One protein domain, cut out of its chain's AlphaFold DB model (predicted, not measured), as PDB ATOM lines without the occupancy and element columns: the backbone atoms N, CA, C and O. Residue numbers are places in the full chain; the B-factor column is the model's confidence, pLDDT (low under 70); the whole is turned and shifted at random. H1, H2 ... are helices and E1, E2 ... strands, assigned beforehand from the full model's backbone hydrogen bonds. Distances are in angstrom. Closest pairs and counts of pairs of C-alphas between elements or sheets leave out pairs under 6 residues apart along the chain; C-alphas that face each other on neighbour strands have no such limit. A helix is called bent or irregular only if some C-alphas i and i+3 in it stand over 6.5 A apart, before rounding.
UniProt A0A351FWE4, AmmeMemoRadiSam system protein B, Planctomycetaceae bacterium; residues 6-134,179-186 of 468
ATOM      1  N   ASP A   6     -21.487  -6.312  27.161       35.81
ATOM      2  CA  ASP A   6     -22.150  -7.622  27.354       35.81
ATOM      3  C   ASP A   6     -21.640  -8.727  26.402       35.81
ATOM      4  O   ASP A   6     -21.665  -9.900  26.766       35.81
ATOM      5  N   GLU A   7     -21.120  -8.398  25.211       39.41
ATOM      6  CA  GLU A   7     -20.621  -9.423  24.267       39.41
ATOM      7  C   GLU A   7     -19.255 -10.004  24.681       39.41
ATOM      8  O   GLU A   7     -18.981 -11.176  24.427       39.41
ATOM      9  N   GLN A   8     -18.402  -9.233  25.372       40.84
ATOM     10  CA  GLN A   8     -17.146  -9.762  25.934       40.84
ATOM     11  C   GLN A   8     -17.384 -10.642  27.174       40.84
ATOM     12  O   GLN A   8     -16.587 -11.544  27.444       40.84
ATOM     13  N   ALA A   9     -18.489 -10.427  27.896       40.62
ATOM     14  CA  ALA A   9     -18.857 -11.189  29.087       40.62
ATOM     15  C   ALA A   9     -19.401 -12.598  28.772       40.62
ATOM     16  O   ALA A   9     -19.305 -13.482  29.620       40.62
ATOM     17  N   GLU A  10     -19.917 -12.852  27.563       48.41
ATOM     18  CA  GLU A  10     -20.377 -14.197  27.163       48.41
ATOM     19  C   GLU A  10     -19.230 -15.180  26.848       48.41
ATOM     20  O   GLU A  10     -19.447 -16.393  26.815       48.41
ATOM     21  N   LEU A  11     -18.002 -14.689  26.632       56.22
ATOM     22  CA  LEU A  11     -16.868 -15.493  26.148       56.22
ATOM     23  C   LEU A  11     -15.872 -15.922  27.240       56.22
ATOM     24  O   LEU A  11     -15.062 -16.822  27.003       56.22
ATOM     25  N   LEU A  12     -15.917 -15.311  28.426       66.06
ATOM     26  CA  LEU A  12     -15.003 -15.584  29.541       66.06
ATOM     27  C   LEU A  12     -15.771 -15.853  30.842       66.06
ATOM     28  O   LEU A  12     -16.917 -15.456  31.012       66.06
ATOM     29  N   LEU A  13     -15.125 -16.562  31.768       82.75
ATOM     30  CA  LEU A  13     -15.644 -16.817  33.116       82.75
ATOM     31  C   LEU A  13     -15.943 -15.505  33.859       82.75
ATOM     32  O   LEU A  13     -15.313 -14.482  33.610       82.75
ATOM     33  N   SER A  14     -16.810 -15.552  34.867       88.19
ATOM     34  CA  SER A  14     -16.866 -14.484  35.871       88.19
ATOM     35  C   SER A  14     -15.639 -14.509  36.800       88.19
ATOM     36  O   SER A  14     -15.013 -15.553  37.014       88.19
ATOM     37  N   ALA A  15     -15.311 -13.370  37.423       87.69
ATOM     38  CA  ALA A  15     -14.231 -13.286  38.416       87.69
ATOM     39  C   ALA A  15     -14.436 -14.263  39.595       87.69
ATOM     40  O   ALA A  15     -13.481 -14.877  40.074       87.69
ATOM     41  N   ASP A  16     -15.690 -14.471  40.008       90.69
ATOM     42  CA  ASP A  16     -16.055 -15.430  41.053       90.69
ATOM     43  C   ASP A  16     -15.801 -16.881  40.624       90.69
ATOM     44  O   ASP A  16     -15.301 -17.688  41.410       90.69
ATOM     45  N   GLU A  17     -16.123 -17.238  39.378       92.12
ATOM     46  CA  GLU A  17     -15.817 -18.565  38.839       92.12
ATOM     47  C   GLU A  17     -14.311 -18.807  38.741       92.12
ATOM     48  O   GLU A  17     -13.850 -19.892  39.105       92.12
ATOM     49  N   LEU A  18     -13.535 -17.802  38.316       92.38
ATOM     50  CA  LEU A  18     -12.076 -17.901  38.285       92.38
ATOM     51  C   LEU A  18     -11.502 -18.098  39.695       92.38
ATOM     52  O   LEU A  18     -10.641 -18.957  39.890       92.38
ATOM     53  N   ALA A  19     -12.002 -17.360  40.691       92.69
ATOM     54  CA  ALA A  19     -11.588 -17.517  42.082       92.69
ATOM     55  C   ALA A  19     -11.898 -18.927  42.618       92.69
ATOM     56  O   ALA A  19     -11.045 -19.542  43.267       92.69
ATOM     57  N   ARG A  20     -13.077 -19.482  42.295       93.62
ATOM     58  CA  ARG A  20     -13.445 -20.867  42.637       93.62
ATOM     59  C   ARG A  20     -12.530 -21.890  41.962       93.62
ATOM     60  O   ARG A  20     -12.035 -22.791  42.637       93.62
ATOM     61  N   LEU A  21     -12.259 -21.736  40.663       93.94
ATOM     62  CA  LEU A  21     -11.339 -22.608  39.922       93.94
ATOM     63  C   LEU A  21      -9.921 -22.547  40.497       93.94
ATOM     64  O   LEU A  21      -9.306 -23.585  40.716       93.94
ATOM     65  N   ARG A  22      -9.414 -21.356  40.820       94.69
ATOM     66  CA  ARG A  22      -8.098 -21.181  41.452       94.69
ATOM     67  C   ARG A  22      -8.020 -21.855  42.825       94.69
ATOM     68  O   ARG A  22      -7.035 -22.536  43.116       94.69
ATOM     69  N   ALA A  23      -9.038 -21.692  43.670       93.00
ATOM     70  CA  ALA A  23      -9.089 -22.364  44.970       93.00
ATOM     71  C   ALA A  23      -9.087 -23.895  44.809       93.00
ATOM     72  O   ALA A  23      -8.361 -24.601  45.513       93.00
ATOM     73  N   HIS A  24      -9.834 -24.395  43.822       93.50
ATOM     74  CA  HIS A  24      -9.853 -25.808  43.452       93.50
ATOM     75  C   HIS A  24      -8.492 -26.310  42.964       93.50
ATOM     76  O   HIS A  24      -8.042 -27.371  43.392       93.50
ATOM     77  N   CYS A  25      -7.784 -25.522  42.148       95.00
ATOM     78  CA  CYS A  25      -6.413 -25.816  41.734       95.00
ATOM     79  C   CYS A  25      -5.483 -26.013  42.936       95.00
ATOM     80  O   CYS A  25      -4.746 -26.996  42.977       95.00
ATOM     81  N   LYS A  26      -5.542 -25.125  43.940       93.69
ATOM     82  CA  LYS A  26      -4.709 -25.235  45.149       93.69
ATOM     83  C   LYS A  26      -5.013 -26.510  45.951       93.69
ATOM     84  O   LYS A  26      -4.087 -27.200  46.388       93.69
ATOM     85  N   ALA A  27      -6.292 -26.851  46.107       92.44
ATOM     86  CA  ALA A  27      -6.708 -28.075  46.793       92.44
ATOM     87  C   ALA A  27      -6.244 -29.340  46.047       92.44
ATOM     88  O   ALA A  27      -5.628 -30.227  46.640       92.44
ATOM     89  N   ASN A  28      -6.465 -29.393  44.731       94.75
ATOM     90  CA  ASN A  28      -6.067 -30.526  43.899       94.75
ATOM     91  C   ASN A  28      -4.555 -30.694  43.790       94.75
ATOM     92  O   ASN A  28      -4.087 -31.826  43.781       94.75
ATOM     93  N   LEU A  29      -3.788 -29.603  43.728       94.62
ATOM     94  CA  LEU A  29      -2.328 -29.674  43.721       94.62
ATOM     95  C   LEU A  29      -1.823 -30.420  44.963       94.62
ATOM     96  O   LEU A  29      -1.025 -31.346  44.849       94.62
ATOM     97  N   SER A  30      -2.354 -30.066  46.137       91.19
ATOM     98  CA  SER A  30      -2.012 -30.733  47.398       91.19
ATOM     99  C   SER A  30      -2.407 -32.214  47.381       91.19
ATOM    100  O   SER A  30      -1.615 -33.068  47.782       91.19
ATOM    101  N   ALA A  31      -3.601 -32.537  46.874       92.75
ATOM    102  CA  ALA A  31      -4.070 -33.918  46.776       92.75
ATOM    103  C   ALA A  31      -3.190 -34.762  45.839       92.75
ATOM    104  O   ALA A  31      -2.711 -35.822  46.231       92.75
ATOM    105  N   LEU A  32      -2.901 -34.255  44.637       94.50
ATOM    106  CA  LEU A  32      -2.091 -34.939  43.630       94.50
ATOM    107  C   LEU A  32      -0.664 -35.211  44.118       94.50
ATOM    108  O   LEU A  32      -0.155 -36.311  43.920       94.50
ATOM    109  N   VAL A  33      -0.022 -34.240  44.776       93.06
ATOM    110  CA  VAL A  33       1.349 -34.418  45.288       93.06
ATOM    111  C   VAL A  33       1.395 -35.426  46.441       93.06
ATOM    112  O   VAL A  33       2.347 -36.194  46.554       93.06
ATOM    113  N   THR A  34       0.362 -35.461  47.287       90.62
ATOM    114  CA  THR A  34       0.295 -36.364  48.451       90.62
ATOM    115  C   THR A  34      -0.313 -37.736  48.139       90.62
ATOM    116  O   THR A  34      -0.356 -38.596  49.019       90.62
ATOM    117  N   GLY A  35      -0.764 -37.964  46.902       90.75
ATOM    118  CA  GLY A  35      -1.407 -39.210  46.477       90.75
ATOM    119  C   GLY A  35      -2.865 -39.364  46.927       90.75
ATOM    120  O   GLY A  35      -3.413 -40.463  46.850       90.75
ATOM    121  N   ALA A  36      -3.505 -38.292  47.400       92.19
ATOM    122  CA  ALA A  36      -4.934 -38.281  47.696       92.19
ATOM    123  C   ALA A  36      -5.775 -38.150  46.414       92.19
ATOM    124  O   ALA A  36      -5.296 -37.711  45.368       92.19
ATOM    125  N   THR A  37      -7.055 -38.521  46.491       92.19
ATOM    126  CA  THR A  37      -7.977 -38.431  45.353       92.19
ATOM    127  C   THR A  37      -8.299 -36.965  45.039       92.19
ATOM    128  O   THR A  37      -8.887 -36.290  45.887       92.19
ATOM    129  N   PRO A  38      -7.950 -36.453  43.844       92.50
ATOM    130  CA  PRO A  38      -8.315 -35.104  43.448       92.50
ATOM    131  C   PRO A  38      -9.782 -35.053  43.005       92.50
ATOM    132  O   PRO A  38     -10.390 -36.073  42.673       92.50
ATOM    133  N   ASN A  39     -10.350 -33.851  42.945       89.50
ATOM    134  CA  ASN A  39     -11.663 -33.642  42.353       89.50
ATOM    135  C   ASN A  39     -11.517 -33.101  40.923       89.50
ATOM    136  O   ASN A  39     -10.938 -32.045  40.693       89.50
ATOM    137  N   TYR A  40     -12.056 -33.817  39.947       85.94
ATOM    138  CA  TYR A  40     -11.869 -33.513  38.527       85.94
ATOM    139  C   TYR A  40     -12.758 -32.370  38.016       85.94
ATOM    140  O   TYR A  40     -12.514 -31.868  36.923       85.94
ATOM    141  N   TYR A  41     -13.774 -31.960  38.783       89.19
ATOM    142  CA  TYR A  41     -14.792 -31.019  38.325       89.19
ATOM    143  C   TYR A  41     -15.228 -30.051  39.432       89.19
ATOM    144  O   TYR A  41     -15.452 -30.442  40.580       89.19
ATOM    145  N   VAL A  42     -15.391 -28.781  39.071       89.69
ATOM    146  CA  VAL A  42     -15.912 -27.727  39.941       89.69
ATOM    147  C   VAL A  42     -17.370 -27.478  39.595       89.69
ATOM    148  O   VAL A  42     -17.702 -26.873  38.575       89.69
ATOM    149  N   THR A  43     -18.261 -27.938  40.469       85.50
ATOM    150  CA  THR A  43     -19.699 -27.703  40.329       85.50
ATOM    151  C   THR A  43     -20.010 -26.205  40.352       85.50
ATOM    152  O   THR A  43     -19.567 -25.489  41.247       85.50
ATOM    153  N   GLY A  44     -20.808 -25.737  39.388       82.50
ATOM    154  CA  GLY A  44     -21.219 -24.330  39.307       82.50
ATOM    155  C   GLY A  44     -20.160 -23.386  38.726       82.50
ATOM    156  O   GLY A  44     -20.299 -22.169  38.860       82.50
ATOM    157  N   CYS A  45     -19.111 -23.925  38.101       86.75
ATOM    158  CA  CYS A  45     -18.243 -23.176  37.196       86.75
ATOM    159  C   CYS A  45     -18.490 -23.631  35.757       86.75
ATOM    160  O   CYS A  45     -18.698 -24.822  35.510       86.75
ATOM    161  N   SER A  46     -18.435 -22.691  34.816       83.62
ATOM    162  CA  SER A  46     -18.476 -23.000  33.388       83.62
ATOM    163  C   SER A  46     -17.380 -24.004  32.992       83.62
ATOM    164  O   SER A  46     -16.303 -24.061  33.591       83.62
ATOM    165  N   ASP A  47     -17.670 -24.823  31.982       86.44
ATOM    166  CA  ASP A  47     -16.722 -25.753  31.347       86.44
ATOM    167  C   ASP A  47     -16.722 -25.562  29.821       86.44
ATOM    168  O   ASP A  47     -16.625 -26.504  29.037       86.44
ATOM    169  N   GLY A  48     -16.914 -24.309  29.400       87.44
ATOM    170  CA  GLY A  48     -16.928 -23.917  27.997       87.44
ATOM    171  C   GLY A  48     -15.583 -24.102  27.291       87.44
ATOM    172  O   GLY A  48     -14.567 -24.503  27.870       87.44
ATOM    173  N   THR A  49     -15.589 -23.776  26.003       90.31
ATOM    174  CA  THR A  49     -14.399 -23.828  25.154       90.31
ATOM    175  C   THR A  49     -13.608 -22.529  25.263       90.31
ATOM    176  O   THR A  49     -14.153 -21.453  25.033       90.31
ATOM    177  N   VAL A  50     -12.313 -22.634  25.554       93.75
ATOM    178  CA  VAL A  50     -11.388 -21.500  25.707       93.75
ATOM    179  C   VAL A  50     -10.233 -21.589  24.708       93.75
ATOM    180  O   VAL A  50      -9.897 -22.669  24.222       93.75
ATOM    181  N   ALA A  51      -9.598 -20.462  24.390       94.00
ATOM    182  CA  ALA A  51      -8.437 -20.422  23.496       94.00
ATOM    183  C   ALA A  51      -7.147 -20.879  24.197       94.00
ATOM    184  O   ALA A  51      -6.226 -21.388  23.551       94.00
ATOM    185  N   GLY A  52      -7.077 -20.730  25.520       94.88
ATOM    186  CA  GLY A  52      -5.929 -21.167  26.300       94.88
ATOM    187  C   GLY A  52      -6.138 -21.098  27.804       94.88
ATOM    188  O   GLY A  52      -7.068 -20.465  28.299       94.88
ATOM    189  N   VAL A  53      -5.231 -21.745  28.532       95.69
ATOM    190  CA  VAL A  53      -5.149 -21.705  29.996       95.69
ATOM    191  C   VAL A  53      -3.683 -21.602  30.402       95.69
ATOM    192  O   VAL A  53      -2.838 -22.316  29.853       95.69
ATOM    193  N   GLY A  54      -3.386 -20.741  31.373       96.12
ATOM    194  CA  GLY A  54      -2.091 -20.638  32.038       96.12
ATOM    195  C   GLY A  54      -2.228 -20.866  33.543       96.12
ATOM    196  O   GLY A  54      -3.088 -20.280  34.190       96.12
ATOM    197  N   LEU A  55      -1.366 -21.711  34.100       96.50
ATOM    198  CA  LEU A  55      -1.274 -22.028  35.522       96.50
ATOM    199  C   LEU A  55       0.142 -21.702  35.995       96.50
ATOM    200  O   LEU A  55       1.101 -22.285  35.489       96.50
ATOM    201  N   CYS A  56       0.288 -20.795  36.956       95.69
ATOM    202  CA  CYS A  56       1.587 -20.434  37.518       95.69
ATOM    203  C   CYS A  56       1.652 -20.817  38.991       95.69
ATOM    204  O   CYS A  56       0.797 -20.436  39.786       95.69
ATOM    205  N   LEU A  57       2.696 -21.557  39.344       95.44
ATOM    206  CA  LEU A  57       3.062 -21.861  40.713       95.44
ATOM    207  C   LEU A  57       4.216 -20.969  41.128       95.44
ATOM    208  O   LEU A  57       5.172 -20.813  40.365       95.44
ATOM    209  N   HIS A  58       4.145 -20.418  42.332       93.75
ATOM    210  CA  HIS A  58       5.256 -19.684  42.915       93.75
ATOM    211  C   HIS A  58       5.310 -19.848  44.437       93.75
ATOM    212  O   HIS A  58       4.314 -20.179  45.079       93.75
ATOM    213  N   THR A  59       6.496 -19.644  44.997       91.44
ATOM    214  CA  THR A  59       6.785 -19.706  46.438       91.44
ATOM    215  C   THR A  59       7.460 -18.411  46.876       91.44
ATOM    216  O   THR A  59       8.069 -17.725  46.049       91.44
ATOM    217  N   GLU A  60       7.406 -18.089  48.168       86.44
ATOM    218  CA  GLU A  60       8.135 -16.938  48.726       86.44
ATOM    219  C   GLU A  60       9.661 -17.085  48.582       86.44
ATOM    220  O   GLU A  60      10.373 -16.098  48.421       86.44
ATOM    221  N   GLU A  61      10.161 -18.323  48.535       82.50
ATOM    222  CA  GLU A  61      11.575 -18.655  48.299       82.50
ATOM    223  C   GLU A  61      12.018 -18.447  46.835       82.50
ATOM    224  O   GLU A  61      13.156 -18.744  46.468       82.50
ATOM    225  N   GLY A  62      11.129 -17.942  45.974       83.75
ATOM    226  CA  GLY A  62      11.438 -17.561  44.597       83.75
ATOM    227  C   GLY A  62      11.372 -18.702  43.581       83.75
ATOM    228  O   GLY A  62      11.607 -18.466  42.394       83.75
ATOM    229  N   GLN A  63      11.016 -19.931  43.984       87.50
ATOM    230  CA  GLN A  63      10.730 -20.987  43.010       87.50
ATOM    231  C   GLN A  63       9.459 -20.642  42.235       87.50
ATOM    232  O   GLN A  63       8.441 -20.312  42.846       87.50
ATOM    233  N   ARG A  64       9.504 -20.760  40.902       91.81
ATOM    234  CA  ARG A  64       8.379 -20.480  40.005       91.81
ATOM    235  C   ARG A  64       8.321 -21.490  38.864       91.81
ATOM    236  O   ARG A  64       9.354 -21.859  38.310       91.81
ATOM    237  N   ALA A  65       7.116 -21.891  38.477       93.06
ATOM    238  CA  ALA A  65       6.874 -22.665  37.266       93.06
ATOM    239  C   ALA A  65       5.541 -22.280  36.637       93.06
ATOM    240  O   ALA A  65       4.532 -22.173  37.329       93.06
ATOM    241  N   THR A  66       5.532 -22.127  35.318       94.56
ATOM    242  CA  THR A  66       4.312 -21.848  34.561       94.56
ATOM    243  C   THR A  66       4.042 -22.988  33.592       94.56
ATOM    244  O   THR A  66       4.939 -23.447  32.888       94.56
ATOM    245  N   PHE A  67       2.792 -23.428  33.555       94.88
ATOM    246  CA  PHE A  67       2.275 -24.471  32.684       94.88
ATOM    247  C   PHE A  67       1.164 -23.850  31.854       94.88
ATOM    248  O   PHE A  67       0.288 -23.184  32.399       94.88
ATOM    249  N   SER A  68       1.180 -24.042  30.541       95.38
ATOM    250  CA  SER A  68       0.132 -23.478  29.697       95.38
ATOM    251  C   SER A  68      -0.199 -24.365  28.515       95.38
ATOM    252  O   SER A  68       0.592 -25.220  28.113       95.38
ATOM    253  N   LYS A  69      -1.399 -24.171  27.976       94.19
ATOM    254  CA  LYS A  69      -1.868 -24.835  26.764       94.19
ATOM    255  C   LYS A  69      -2.739 -23.875  25.972       94.19
ATOM    256  O   LYS A  69      -3.592 -23.213  26.554       94.19
ATOM    257  N   PHE A  70      -2.543 -23.849  24.658       93.12
ATOM    258  CA  PHE A  70      -3.323 -23.046  23.720       93.12
ATOM    259  C   PHE A  70      -3.868 -23.913  22.586       93.12
ATOM    260  O   PHE A  70      -3.226 -24.870  22.151       93.12
ATOM    261  N   SER A  71      -5.054 -23.563  22.097       91.38
ATOM    262  CA  SER A  71      -5.599 -24.024  20.821       91.38
ATOM    263  C   SER A  71      -6.452 -22.908  20.241       91.38
ATOM    264  O   SER A  71      -7.481 -22.554  20.806       91.38
ATOM    265  N   LEU A  72      -6.032 -22.356  19.104       84.44
ATOM    266  CA  LEU A  72      -6.772 -21.270  18.463       84.44
ATOM    267  C   LEU A  72      -8.056 -21.779  17.794       84.44
ATOM    268  O   LEU A  72      -9.068 -21.088  17.825       84.44
ATOM    269  N   ARG A  73      -8.027 -22.990  17.211       83.06
ATOM    270  CA  ARG A  73      -9.188 -23.726  16.671       83.06
ATOM    271  C   ARG A  73      -8.894 -25.237  16.721       83.06
ATOM    272  O   ARG A  73      -7.813 -25.622  16.273       83.06
ATOM    273  N   PRO A  74      -9.800 -26.102  17.224       69.19
ATOM    274  CA  PRO A  74     -11.179 -25.839  17.658       69.19
ATOM    275  C   PRO A  74     -11.352 -25.338  19.117       69.19
ATOM    276  O   PRO A  74     -12.480 -25.307  19.594       69.19
ATOM    277  N   GLY A  75     -10.288 -24.913  19.813       85.56
ATOM    278  CA  GLY A  75     -10.352 -24.481  21.220       85.56
ATOM    279  C   GLY A  75     -10.196 -25.642  22.215       85.56
ATOM    280  O   GLY A  75     -10.046 -26.797  21.817       85.56
ATOM    281  N   LEU A  76     -10.161 -25.342  23.517       92.75
ATOM    282  CA  LEU A  76      -9.873 -26.287  24.604       92.75
ATOM    283  C   LEU A  76     -11.029 -26.372  25.615       92.75
ATOM    284  O   LEU A  76     -11.542 -25.327  26.003       92.75
ATOM    285  N   PRO A  77     -11.393 -27.567  26.122       93.75
ATOM    286  CA  PRO A  77     -12.320 -27.688  27.247       93.75
ATOM    287  C   PRO A  77     -11.655 -27.175  28.529       93.75
ATOM    288  O   PRO A  77     -10.573 -27.651  28.895       93.75
ATOM    289  N   LEU A  78     -12.271 -26.202  29.196       93.50
ATOM    290  CA  LEU A  78     -11.649 -25.448  30.284       93.50
ATOM    291  C   LEU A  78     -11.200 -26.325  31.463       93.50
ATOM    292  O   LEU A  78     -10.002 -26.386  31.750       93.50
ATOM    293  N   GLN A  79     -12.118 -27.001  32.157       94.44
ATOM    294  CA  GLN A  79     -11.803 -27.674  33.422       94.44
ATOM    295  C   GLN A  79     -10.910 -28.898  33.202       94.44
ATOM    296  O   GLN A  79      -9.955 -29.108  33.949       94.44
ATOM    297  N   ALA A  80     -11.143 -29.648  32.121       94.44
ATOM    298  CA  ALA A  80     -10.270 -30.754  31.726       94.44
ATOM    299  C   ALA A  80      -8.842 -30.276  31.402       94.44
ATOM    300  O   ALA A  80      -7.863 -30.935  31.759       94.44
ATOM    301  N   THR A  81      -8.701 -29.107  30.764       95.44
ATOM    302  CA  THR A  81      -7.385 -28.514  30.485       95.44
ATOM    303  C   THR A  81      -6.699 -28.047  31.765       95.44
ATOM    304  O   THR A  81      -5.524 -28.354  31.958       95.44
ATOM    305  N   VAL A  82      -7.420 -27.358  32.656       95.56
ATOM    306  CA  VAL A  82      -6.913 -26.956  33.979       95.56
ATOM    307  C   VAL A  82      -6.409 -28.178  34.750       95.56
ATOM    308  O   VAL A  82      -5.299 -28.154  35.280       95.56
ATOM    309  N   PHE A  83      -7.180 -29.268  34.764       95.44
ATOM    310  CA  PHE A  83      -6.798 -30.501  35.443       95.44
ATOM    311  C   PHE A  83      -5.516 -31.120  34.866       95.44
ATOM    312  O   PHE A  83      -4.588 -31.416  35.616       95.44
ATOM    313  N   ALA A  84      -5.403 -31.229  33.540       95.81
ATOM    314  CA  ALA A  84      -4.193 -31.747  32.898       95.81
ATOM    315  C   ALA A  84      -2.946 -30.885  33.195       95.81
ATOM    316  O   ALA A  84      -1.840 -31.403  33.369       95.81
ATOM    317  N   LEU A  85      -3.101 -29.556  33.273       96.38
ATOM    318  CA  LEU A  85      -2.016 -28.662  33.690       96.38
ATOM    319  C   LEU A  85      -1.640 -28.878  35.164       96.38
ATOM    320  O   LEU A  85      -0.450 -28.872  35.482       96.38
ATOM    321  N   LEU A  86      -2.612 -29.135  36.043       96.00
ATOM    322  CA  LEU A  86      -2.361 -29.461  37.450       96.00
ATOM    323  C   LEU A  86      -1.597 -30.772  37.629       96.00
ATOM    324  O   LEU A  86      -0.727 -30.837  38.490       96.00
ATOM    325  N   GLU A  87      -1.854 -31.795  36.814       95.81
ATOM    326  CA  GLU A  87      -1.076 -33.042  36.856       95.81
ATOM    327  C   GLU A  87       0.405 -32.799  36.523       95.81
ATOM    328  O   GLU A  87       1.306 -33.349  37.162       95.81
ATOM    329  N   ASN A  88       0.684 -31.928  35.547       95.56
ATOM    330  CA  ASN A  88       2.051 -31.505  35.231       95.56
ATOM    331  C   ASN A  88       2.674 -30.710  36.382       95.56
ATOM    332  O   ASN A  88       3.819 -30.965  36.764       95.56
ATOM    333  N   ALA A  89       1.905 -29.790  36.958       95.62
ATOM    334  CA  ALA A  89       2.333 -28.948  38.061       95.62
ATOM    335  C   ALA A  89       2.632 -29.762  39.332       95.62
ATOM    336  O   ALA A  89       3.662 -29.558  39.969       95.62
ATOM    337  N   ALA A  90       1.804 -30.761  39.646       95.50
ATOM    338  CA  ALA A  90       2.011 -31.676  40.762       95.50
ATOM    339  C   ALA A  90       3.288 -32.510  40.592       95.50
ATOM    340  O   ALA A  90       4.068 -32.631  41.536       95.50
ATOM    341  N   ARG A  91       3.562 -33.026  39.384       95.19
ATOM    342  CA  ARG A  91       4.828 -33.726  39.094       95.19
ATOM    343  C   ARG A  91       6.042 -32.823  39.283       95.19
ATOM    344  O   ARG A  91       7.054 -33.272  39.814       95.19
ATOM    345  N   TRP A  92       5.946 -31.560  38.869       94.06
ATOM    346  CA  TRP A  92       7.010 -30.583  39.082       94.06
ATOM    347  C   TRP A  92       7.232 -30.297  40.575       94.06
ATOM    348  O   TRP A  92       8.379 -30.355  41.024       94.06
ATOM    349  N   CYS A  93       6.155 -30.080  41.345       93.69
ATOM    350  CA  CYS A  93       6.214 -29.882  42.796       93.69
ATOM    351  C   CYS A  93       6.824 -31.088  43.507       93.69
ATOM    352  O   CYS A  93       7.762 -30.920  44.271       93.69
ATOM    353  N   ALA A  94       6.365 -32.307  43.212       92.44
ATOM    354  CA  ALA A  94       6.851 -33.527  43.862       92.44
ATOM    355  C   ALA A  94       8.369 -33.746  43.699       92.44
ATOM    356  O   ALA A  94       8.992 -34.422  44.513       92.44
ATOM    357  N   GLN A  95       8.976 -33.174  42.654       90.81
ATOM    358  CA  GLN A  95      10.415 -33.259  42.398       90.81
ATOM    359  C   GLN A  95      11.238 -32.148  43.067       90.81
ATOM    360  O   GLN A  95      12.463 -32.255  43.093       90.81
ATOM    361  N   ARG A  96      10.615 -31.049  43.518       91.88
ATOM    362  CA  ARG A  96      11.318 -29.792  43.861       91.88
ATOM    363  C   ARG A  96      10.888 -29.152  45.174       91.88
ATOM    364  O   ARG A  96      11.696 -28.473  45.799       91.88
ATOM    365  N   ILE A  97       9.642 -29.363  45.575       90.12
ATOM    366  CA  ILE A  97       9.035 -28.759  46.755       90.12
ATOM    367  C   ILE A  97       8.826 -29.856  47.797       90.12
ATOM    368  O   ILE A  97       8.122 -30.833  47.526       90.12
ATOM    369  N   PRO A  98       9.420 -29.731  48.994       88.62
ATOM    370  CA  PRO A  98       9.195 -30.693  50.058       88.62
ATOM    371  C   PRO A  98       7.751 -30.604  50.569       88.62
ATOM    372  O   PRO A  98       7.171 -29.525  50.650       88.62
ATOM    373  N   ASN A  99       7.180 -31.737  50.990       86.75
ATOM    374  CA  ASN A  99       5.758 -31.823  51.353       86.75
ATOM    375  C   ASN A  99       5.300 -30.804  52.413       86.75
ATOM    376  O   ASN A  99       4.159 -30.357  52.368       86.75
ATOM    377  N   HIS A 100       6.168 -30.431  53.358       88.75
ATOM    378  CA  HIS A 100       5.829 -29.462  54.406       88.75
ATOM    379  C   HIS A 100       5.689 -28.022  53.887       88.75
ATOM    380  O   HIS A 100       5.004 -27.239  54.529       88.75
ATOM    381  N   ALA A 101       6.296 -27.700  52.740       89.44
ATOM    382  CA  ALA A 101       6.240 -26.383  52.103       89.44
ATOM    383  C   ALA A 101       5.121 -26.277  51.047       89.44
ATOM    384  O   ALA A 101       4.887 -25.213  50.483       89.44
ATOM    385  N   LEU A 102       4.394 -27.369  50.766       88.56
ATOM    386  CA  LEU A 102       3.268 -27.356  49.821       88.56
ATOM    387  C   LEU A 102       2.152 -26.354  50.176       88.56
ATOM    388  O   LEU A 102       1.612 -25.752  49.246       88.56
ATOM    389  N   PRO A 103       1.778 -26.137  51.458       89.56
ATOM    390  CA  PRO A 103       0.763 -25.140  51.815       89.56
ATOM    391  C   PRO A 103       1.117 -23.706  51.387       89.56
ATOM    392  O   PRO A 103       0.206 -22.922  51.077       89.56
ATOM    393  N   ASP A 104       2.418 -23.411  51.313       90.81
ATOM    394  CA  ASP A 104       2.997 -22.106  50.969       90.81
ATOM    395  C   ASP A 104       3.144 -21.915  49.451       90.81
ATOM    396  O   ASP A 104       3.549 -20.857  48.973       90.81
ATOM    397  N   VAL A 105       2.775 -22.925  48.654       94.00
ATOM    398  CA  VAL A 105       2.706 -22.786  47.201       94.00
ATOM    399  C   VAL A 105       1.484 -21.950  46.835       94.00
ATOM    400  O   VAL A 105       0.326 -22.293  47.118       94.00
ATOM    401  N   HIS A 106       1.748 -20.841  46.159       95.00
ATOM    402  CA  HIS A 106       0.740 -19.982  45.567       95.00
ATOM    403  C   HIS A 106       0.429 -20.446  44.148       95.00
ATOM    404  O   HIS A 106       1.310 -20.873  43.400       95.00
ATOM    405  N   VAL A 107      -0.851 -20.365  43.791       95.62
ATOM    406  CA  VAL A 107      -1.369 -20.759  42.483       95.62
ATOM    407  C   VAL A 107      -2.063 -19.560  41.861       95.62
ATOM    408  O   VAL A 107      -3.045 -19.075  42.433       95.62
ATOM    409  N   ASP A 108      -1.589 -19.150  40.691       96.06
ATOM    410  CA  ASP A 108      -2.270 -18.207  39.809       96.06
ATOM    411  C   ASP A 108      -2.829 -18.922  38.588       96.06
ATOM    412  O   ASP A 108      -2.237 -19.877  38.073       96.06
ATOM    413  N   LEU A 109      -3.977 -18.442  38.126       95.81
ATOM    414  CA  LEU A 109      -4.706 -18.990  36.996       95.81
ATOM    415  C   LEU A 109      -5.097 -17.857  36.049       95.81
ATOM    416  O   LEU A 109      -5.639 -16.839  36.480       95.81
ATOM    417  N   VAL A 110      -4.861 -18.076  34.761       96.00
ATOM    418  CA  VAL A 110      -5.330 -17.219  33.676       96.00
ATOM    419  C   VAL A 110      -6.034 -18.062  32.619       96.00
ATOM    420  O   VAL A 110      -5.598 -19.166  32.283       96.00
ATOM    421  N   VAL A 111      -7.142 -17.538  32.106       95.50
ATOM    422  CA  VAL A 111      -7.939 -18.141  31.038       95.50
ATOM    423  C   VAL A 111      -7.974 -17.181  29.862       95.50
ATOM    424  O   VAL A 111      -8.166 -15.983  30.052       95.50
ATOM    425  N   PHE A 112      -7.785 -17.718  28.660       95.12
ATOM    426  CA  PHE A 112      -7.707 -16.955  27.421       95.12
ATOM    427  C   PHE A 112      -8.861 -17.309  26.483       95.12
ATOM    428  O   PHE A 112      -9.181 -18.488  26.318       95.12
ATOM    429  N   ALA A 113      -9.434 -16.316  25.813       93.50
ATOM    430  CA  ALA A 113     -10.501 -16.479  24.829       93.50
ATOM    431  C   ALA A 113     -10.329 -15.500  23.659       93.50
ATOM    432  O   ALA A 113      -9.378 -14.720  23.629       93.50
ATOM    433  N   ASP A 114     -11.247 -15.575  22.693       91.50
ATOM    434  CA  ASP A 114     -11.387 -14.600  21.603       91.50
ATOM    435  C   ASP A 114     -10.056 -14.241  20.900       91.50
ATOM    436  O   ASP A 114      -9.555 -13.123  21.027       91.50
ATOM    437  N   PRO A 115      -9.403 -15.195  20.209       92.81
ATOM    438  CA  PRO A 115      -8.140 -14.919  19.537       92.81
ATOM    439  C   PRO A 115      -8.328 -14.006  18.318       92.81
ATOM    440  O   PRO A 115      -9.084 -14.331  17.401       92.81
ATOM    441  N   ALA A 116      -7.551 -12.925  18.257       92.88
ATOM    442  CA  ALA A 116      -7.468 -12.006  17.123       92.88
ATOM    443  C   ALA A 116      -6.043 -11.993  16.546       92.88
ATOM    444  O   ALA A 116      -5.068 -12.023  17.291       92.88
ATOM    445  N   MET A 117      -5.912 -11.983  15.217       92.56
ATOM    446  CA  MET A 117      -4.621 -11.975  14.512       92.56
ATOM    447  C   MET A 117      -4.144 -10.537  14.282       92.56
ATOM    448  O   MET A 117      -4.909  -9.724  13.772       92.56
ATOM    449  N   HIS A 118      -2.871 -10.266  14.572       93.00
ATOM    450  CA  HIS A 118      -2.227  -8.952  14.428       93.00
ATOM    451  C   HIS A 118      -1.034  -8.963  13.457       93.00
ATOM    452  O   HIS A 118      -0.274  -8.001  13.396       93.00
ATOM    453  N   GLY A 119      -0.853 -10.038  12.683       91.50
ATOM    454  CA  GLY A 119       0.239 -10.160  11.716       91.50
ATOM    455  C   GLY A 119       1.460 -10.849  12.318       91.50
ATOM    456  O   GLY A 119       1.349 -11.980  12.789       91.50
ATOM    457  N   ASN A 120       2.622 -10.194  12.268       89.25
ATOM    458  CA  ASN A 120       3.903 -10.735  12.736       89.25
ATOM    459  C   ASN A 120       4.598  -9.773  13.714       89.25
ATOM    460  O   ASN A 120       4.094  -8.689  13.992       89.25
ATOM    461  N   LEU A 121       5.750 -10.174  14.260       81.62
ATOM    462  CA  LEU A 121       6.470  -9.388  15.269       81.62
ATOM    463  C   LEU A 121       7.253  -8.195  14.694       81.62
ATOM    464  O   LEU A 121       7.667  -7.337  15.468       81.62
ATOM    465  N   MET A 122       7.476  -8.135  13.376       83.62
ATOM    466  CA  MET A 122       8.183  -7.016  12.733       83.62
ATOM    467  C   MET A 122       7.281  -5.824  12.438       83.62
ATOM    468  O   MET A 122       7.698  -4.689  12.651       83.62
ATOM    469  N   ASP A 123       6.087  -6.083  11.910       86.69
ATOM    470  CA  ASP A 123       5.113  -5.050  11.540       86.69
ATOM    471  C   ASP A 123       3.723  -5.407  12.096       86.69
ATOM    472  O   ASP A 123       2.839  -5.863  11.363       86.69
ATOM    473  N   PRO A 124       3.561  -5.321  13.427       88.12
ATOM    474  CA  PRO A 124       2.322  -5.672  14.103       88.12
ATOM    475  C   PRO A 124       1.233  -4.609  13.908       88.12
ATOM    476  O   PRO A 124       1.456  -3.413  14.092       88.12
ATOM    477  N   ASP A 125       0.009  -5.052  13.620       91.69
ATOM    478  CA  ASP A 125      -1.171  -4.184  13.625       91.69
ATOM    479  C   ASP A 125      -1.764  -4.111  15.033       91.69
ATOM    480  O   ASP A 125      -2.576  -4.948  15.406       91.69
ATOM    481  N   TRP A 126      -1.391  -3.110  15.829       89.75
ATOM    482  CA  TRP A 126      -1.835  -2.997  17.226       89.75
ATOM    483  C   TRP A 126      -3.309  -2.617  17.424       89.75
ATOM    484  O   TRP A 126      -3.798  -2.586  18.552       89.75
ATOM    485  N   ARG A 127      -4.063  -2.323  16.359       88.81
ATOM    486  CA  ARG A 127      -5.458  -1.880  16.501       88.81
ATOM    487  C   ARG A 127      -6.312  -2.957  17.176       88.81
ATOM    488  O   ARG A 127      -6.307  -4.116  16.775       88.81
ATOM    489  N   GLY A 128      -7.093  -2.545  18.174       82.12
ATOM    490  CA  GLY A 128      -7.974  -3.442  18.929       82.12
ATOM    491  C   GLY A 128      -7.270  -4.268  20.010       82.12
ATOM    492  O   GLY A 128      -7.934  -5.069  20.666       82.12
ATOM    493  N   LEU A 129      -5.961  -4.076  20.218       87.12
ATOM    494  CA  LEU A 129      -5.287  -4.527  21.430       87.12
ATOM    495  C   LEU A 129      -5.559  -3.513  22.551       87.12
ATOM    496  O   LEU A 129      -5.373  -2.314  22.376       87.12
ATOM    497  N   ASP A 130      -6.037  -4.008  23.687       89.56
ATOM    498  CA  ASP A 130      -6.132  -3.254  24.934       89.56
ATOM    499  C   ASP A 130      -5.373  -4.051  26.006       89.56
ATOM    500  O   ASP A 130      -5.859  -5.113  26.412       89.56
ATOM    501  N   PRO A 131      -4.196  -3.586  26.461       88.06
ATOM    502  CA  PRO A 131      -3.374  -4.276  27.457       88.06
ATOM    503  C   PRO A 131      -4.098  -4.613  28.760       88.06
ATOM    504  O   PRO A 131      -3.685  -5.536  29.460       88.06
ATOM    505  N   ALA A 132      -5.175  -3.892  29.097       88.12
ATOM    506  CA  ALA A 132      -5.958  -4.144  30.303       88.12
ATOM    507  C   ALA A 132      -6.868  -5.379  30.197       88.12
ATOM    508  O   ALA A 132      -7.273  -5.930  31.220       88.12
ATOM    509  N   THR A 133      -7.211  -5.802  28.978       90.06
ATOM    510  CA  THR A 133      -8.196  -6.869  28.726       90.06
ATOM    511  C   THR A 133      -7.682  -7.962  27.790       90.06
ATOM    512  O   THR A 133      -8.280  -9.039  27.699       90.06
ATOM    513  N   ARG A 134      -6.561  -7.726  27.101       93.56
ATOM    514  CA  ARG A 134      -5.992  -8.629  26.101       93.56
ATOM    515  C   ARG A 134      -4.502  -8.868  26.325       93.56
ATOM    516  O   ARG A 134      -3.718  -7.953  26.544       93.56
ATOM    517  N   ALA A 179      -8.217 -12.249  24.525       94.19
ATOM    518  CA  ALA A 179      -8.856 -11.740  25.733       94.19
ATOM    519  C   ALA A 179      -8.446 -12.620  26.920       94.19
ATOM    520  O   ALA A 179      -8.331 -13.839  26.758       94.19
ATOM    521  N   TYR A 180      -8.209 -12.030  28.091       94.12
ATOM    522  CA  TYR A 180      -7.819 -12.797  29.270       94.12
ATOM    523  C   TYR A 180      -8.630 -12.434  30.508       94.12
ATOM    524  O   TYR A 180      -9.035 -11.294  30.709       94.12
ATOM    525  N   LEU A 181      -8.797 -13.424  31.381       94.06
ATOM    526  CA  LEU A 181      -9.180 -13.220  32.769       94.06
ATOM    527  C   LEU A 181      -8.147 -13.907  33.658       94.06
ATOM    528  O   LEU A 181      -7.885 -15.101  33.497       94.06
ATOM    529  N   SER A 182      -7.554 -13.154  34.580       94.12
ATOM    530  CA  SER A 182      -6.407 -13.589  35.378       94.12
ATOM    531  C   SER A 182      -6.611 -13.329  36.865       94.12
ATOM    532  O   SER A 182      -7.289 -12.385  37.265       94.12
ATOM    533  N   SER A 183      -5.983 -14.161  37.694       93.81
ATOM    534  CA  SER A 183      -5.891 -13.961  39.138       93.81
ATOM    535  C   SER A 183      -4.681 -13.127  39.584       93.81
ATOM    536  O   SER A 183      -4.476 -12.986  40.790       93.81
ATOM    537  N   ALA A 184      -3.879 -12.638  38.637       90.88
ATOM    538  CA  ALA A 184      -2.690 -11.807  38.826       90.88
ATOM    539  C   ALA A 184      -2.682 -10.635  37.825       90.88
ATOM    540  O   ALA A 184      -3.212 -10.779  36.722       90.88
ATOM    541  N   ASP A 185      -2.047  -9.518  38.195       88.69
ATOM    542  CA  ASP A 185      -1.996  -8.283  37.387       88.69
ATOM    543  C   ASP A 185      -1.075  -8.391  36.163       88.69
ATOM    544  O   ASP A 185      -1.311  -7.754  35.137       88.69
ATOM    545  N   GLU A 186      -0.024  -9.206  36.267       92.25
ATOM    546  CA  GLU A 186       0.898  -9.498  35.173       92.25
ATOM    547  C   GLU A 186       1.329 -10.964  35.192       92.25
ATOM    548  O   GLU A 186       1.600 -11.558  36.242       92.25
TER     549      GLU A 186
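AT A GLANCE: This is residues 6 to 134 and 179 to 186 of the 468 residues of the protein "AmmeMemoRadiSam system protein B" of Planctomycetaceae bacterium (UniProt A0A351FWE4). Two long helices, H2 and H3, pack over one face of a twisted four-stranded sheet, making two layers, helices on one face of a sheet. E3 bends near its far end, beyond which residues 119 to 124 stick out. The 137 printed residues include four named helices and four strands, in order H1 H2 E1 E2 H3 H4 E3 E4; the antiparallel sheet runs E2 E1 E3 E4, class mixed. It is compact, radius of gyration of the C-alphas 16.0 A, spans 48 by 35 by 24 A.

HOW THE PARTS SIT: H1, residues 6 to 9, is apart from H2, residues 15 to 34. E1, residues 52 to 58, and E2, residues 64 to 70, form a hairpin, with N 55 and O 67 at 2.8 A. H3, residues 78 to 96, is on the sheet, closest C-alphas Phe 67 and Leu 85, 6.1 A. H2 touches H3 with residues 25 to 33 alone, closest C-alphas Val 33 and Ala 90, 5.3 A, at a steep tilt of 41 degrees, the same way. H4, residues 99 to 104, is irregular, C-alphas 100 and 103 being 7.1 A apart; it touches H2, closest C-alphas Ser 30 and Leu 102, 6.7 A, with residues 30 to 34 of H2 alone. E3, residues 106 to 119, pairs with E1, N 54 to O 110 at 2.9 A, and with E4, residues 179 to 182, N 111 to O 181 at 2.9 A. E2, H3 H4, E3 form a split strand-helix-strand unit, two same-way strands with E1 between, its crossover right-handed. H2 and H3 have every O i to N i+4 pair within hydrogen-bond range; H4 has 0 of 2, but 2 of 3 O i to N i+3.

IN THESE COORDINATES: H1 begins at C-alpha 6 (-22.150, -7.622, 27.354). H2 is 29.1 A long, H3 27.0 A and E3 35.3 A, bending by 74 degrees at residue 116. E4 ends at C-alpha 182 (-6.407, -13.589, 35.378).

THE WHOLE: C-alphas 36 and 123 are farthest apart, 50.1 A. Residues 135 to 178 are cut out, with 4.2 A between C-alphas 134 and 179. The link H2 to E1 is long. The pLDDT is under 70 at residues 6 to 12 and 74.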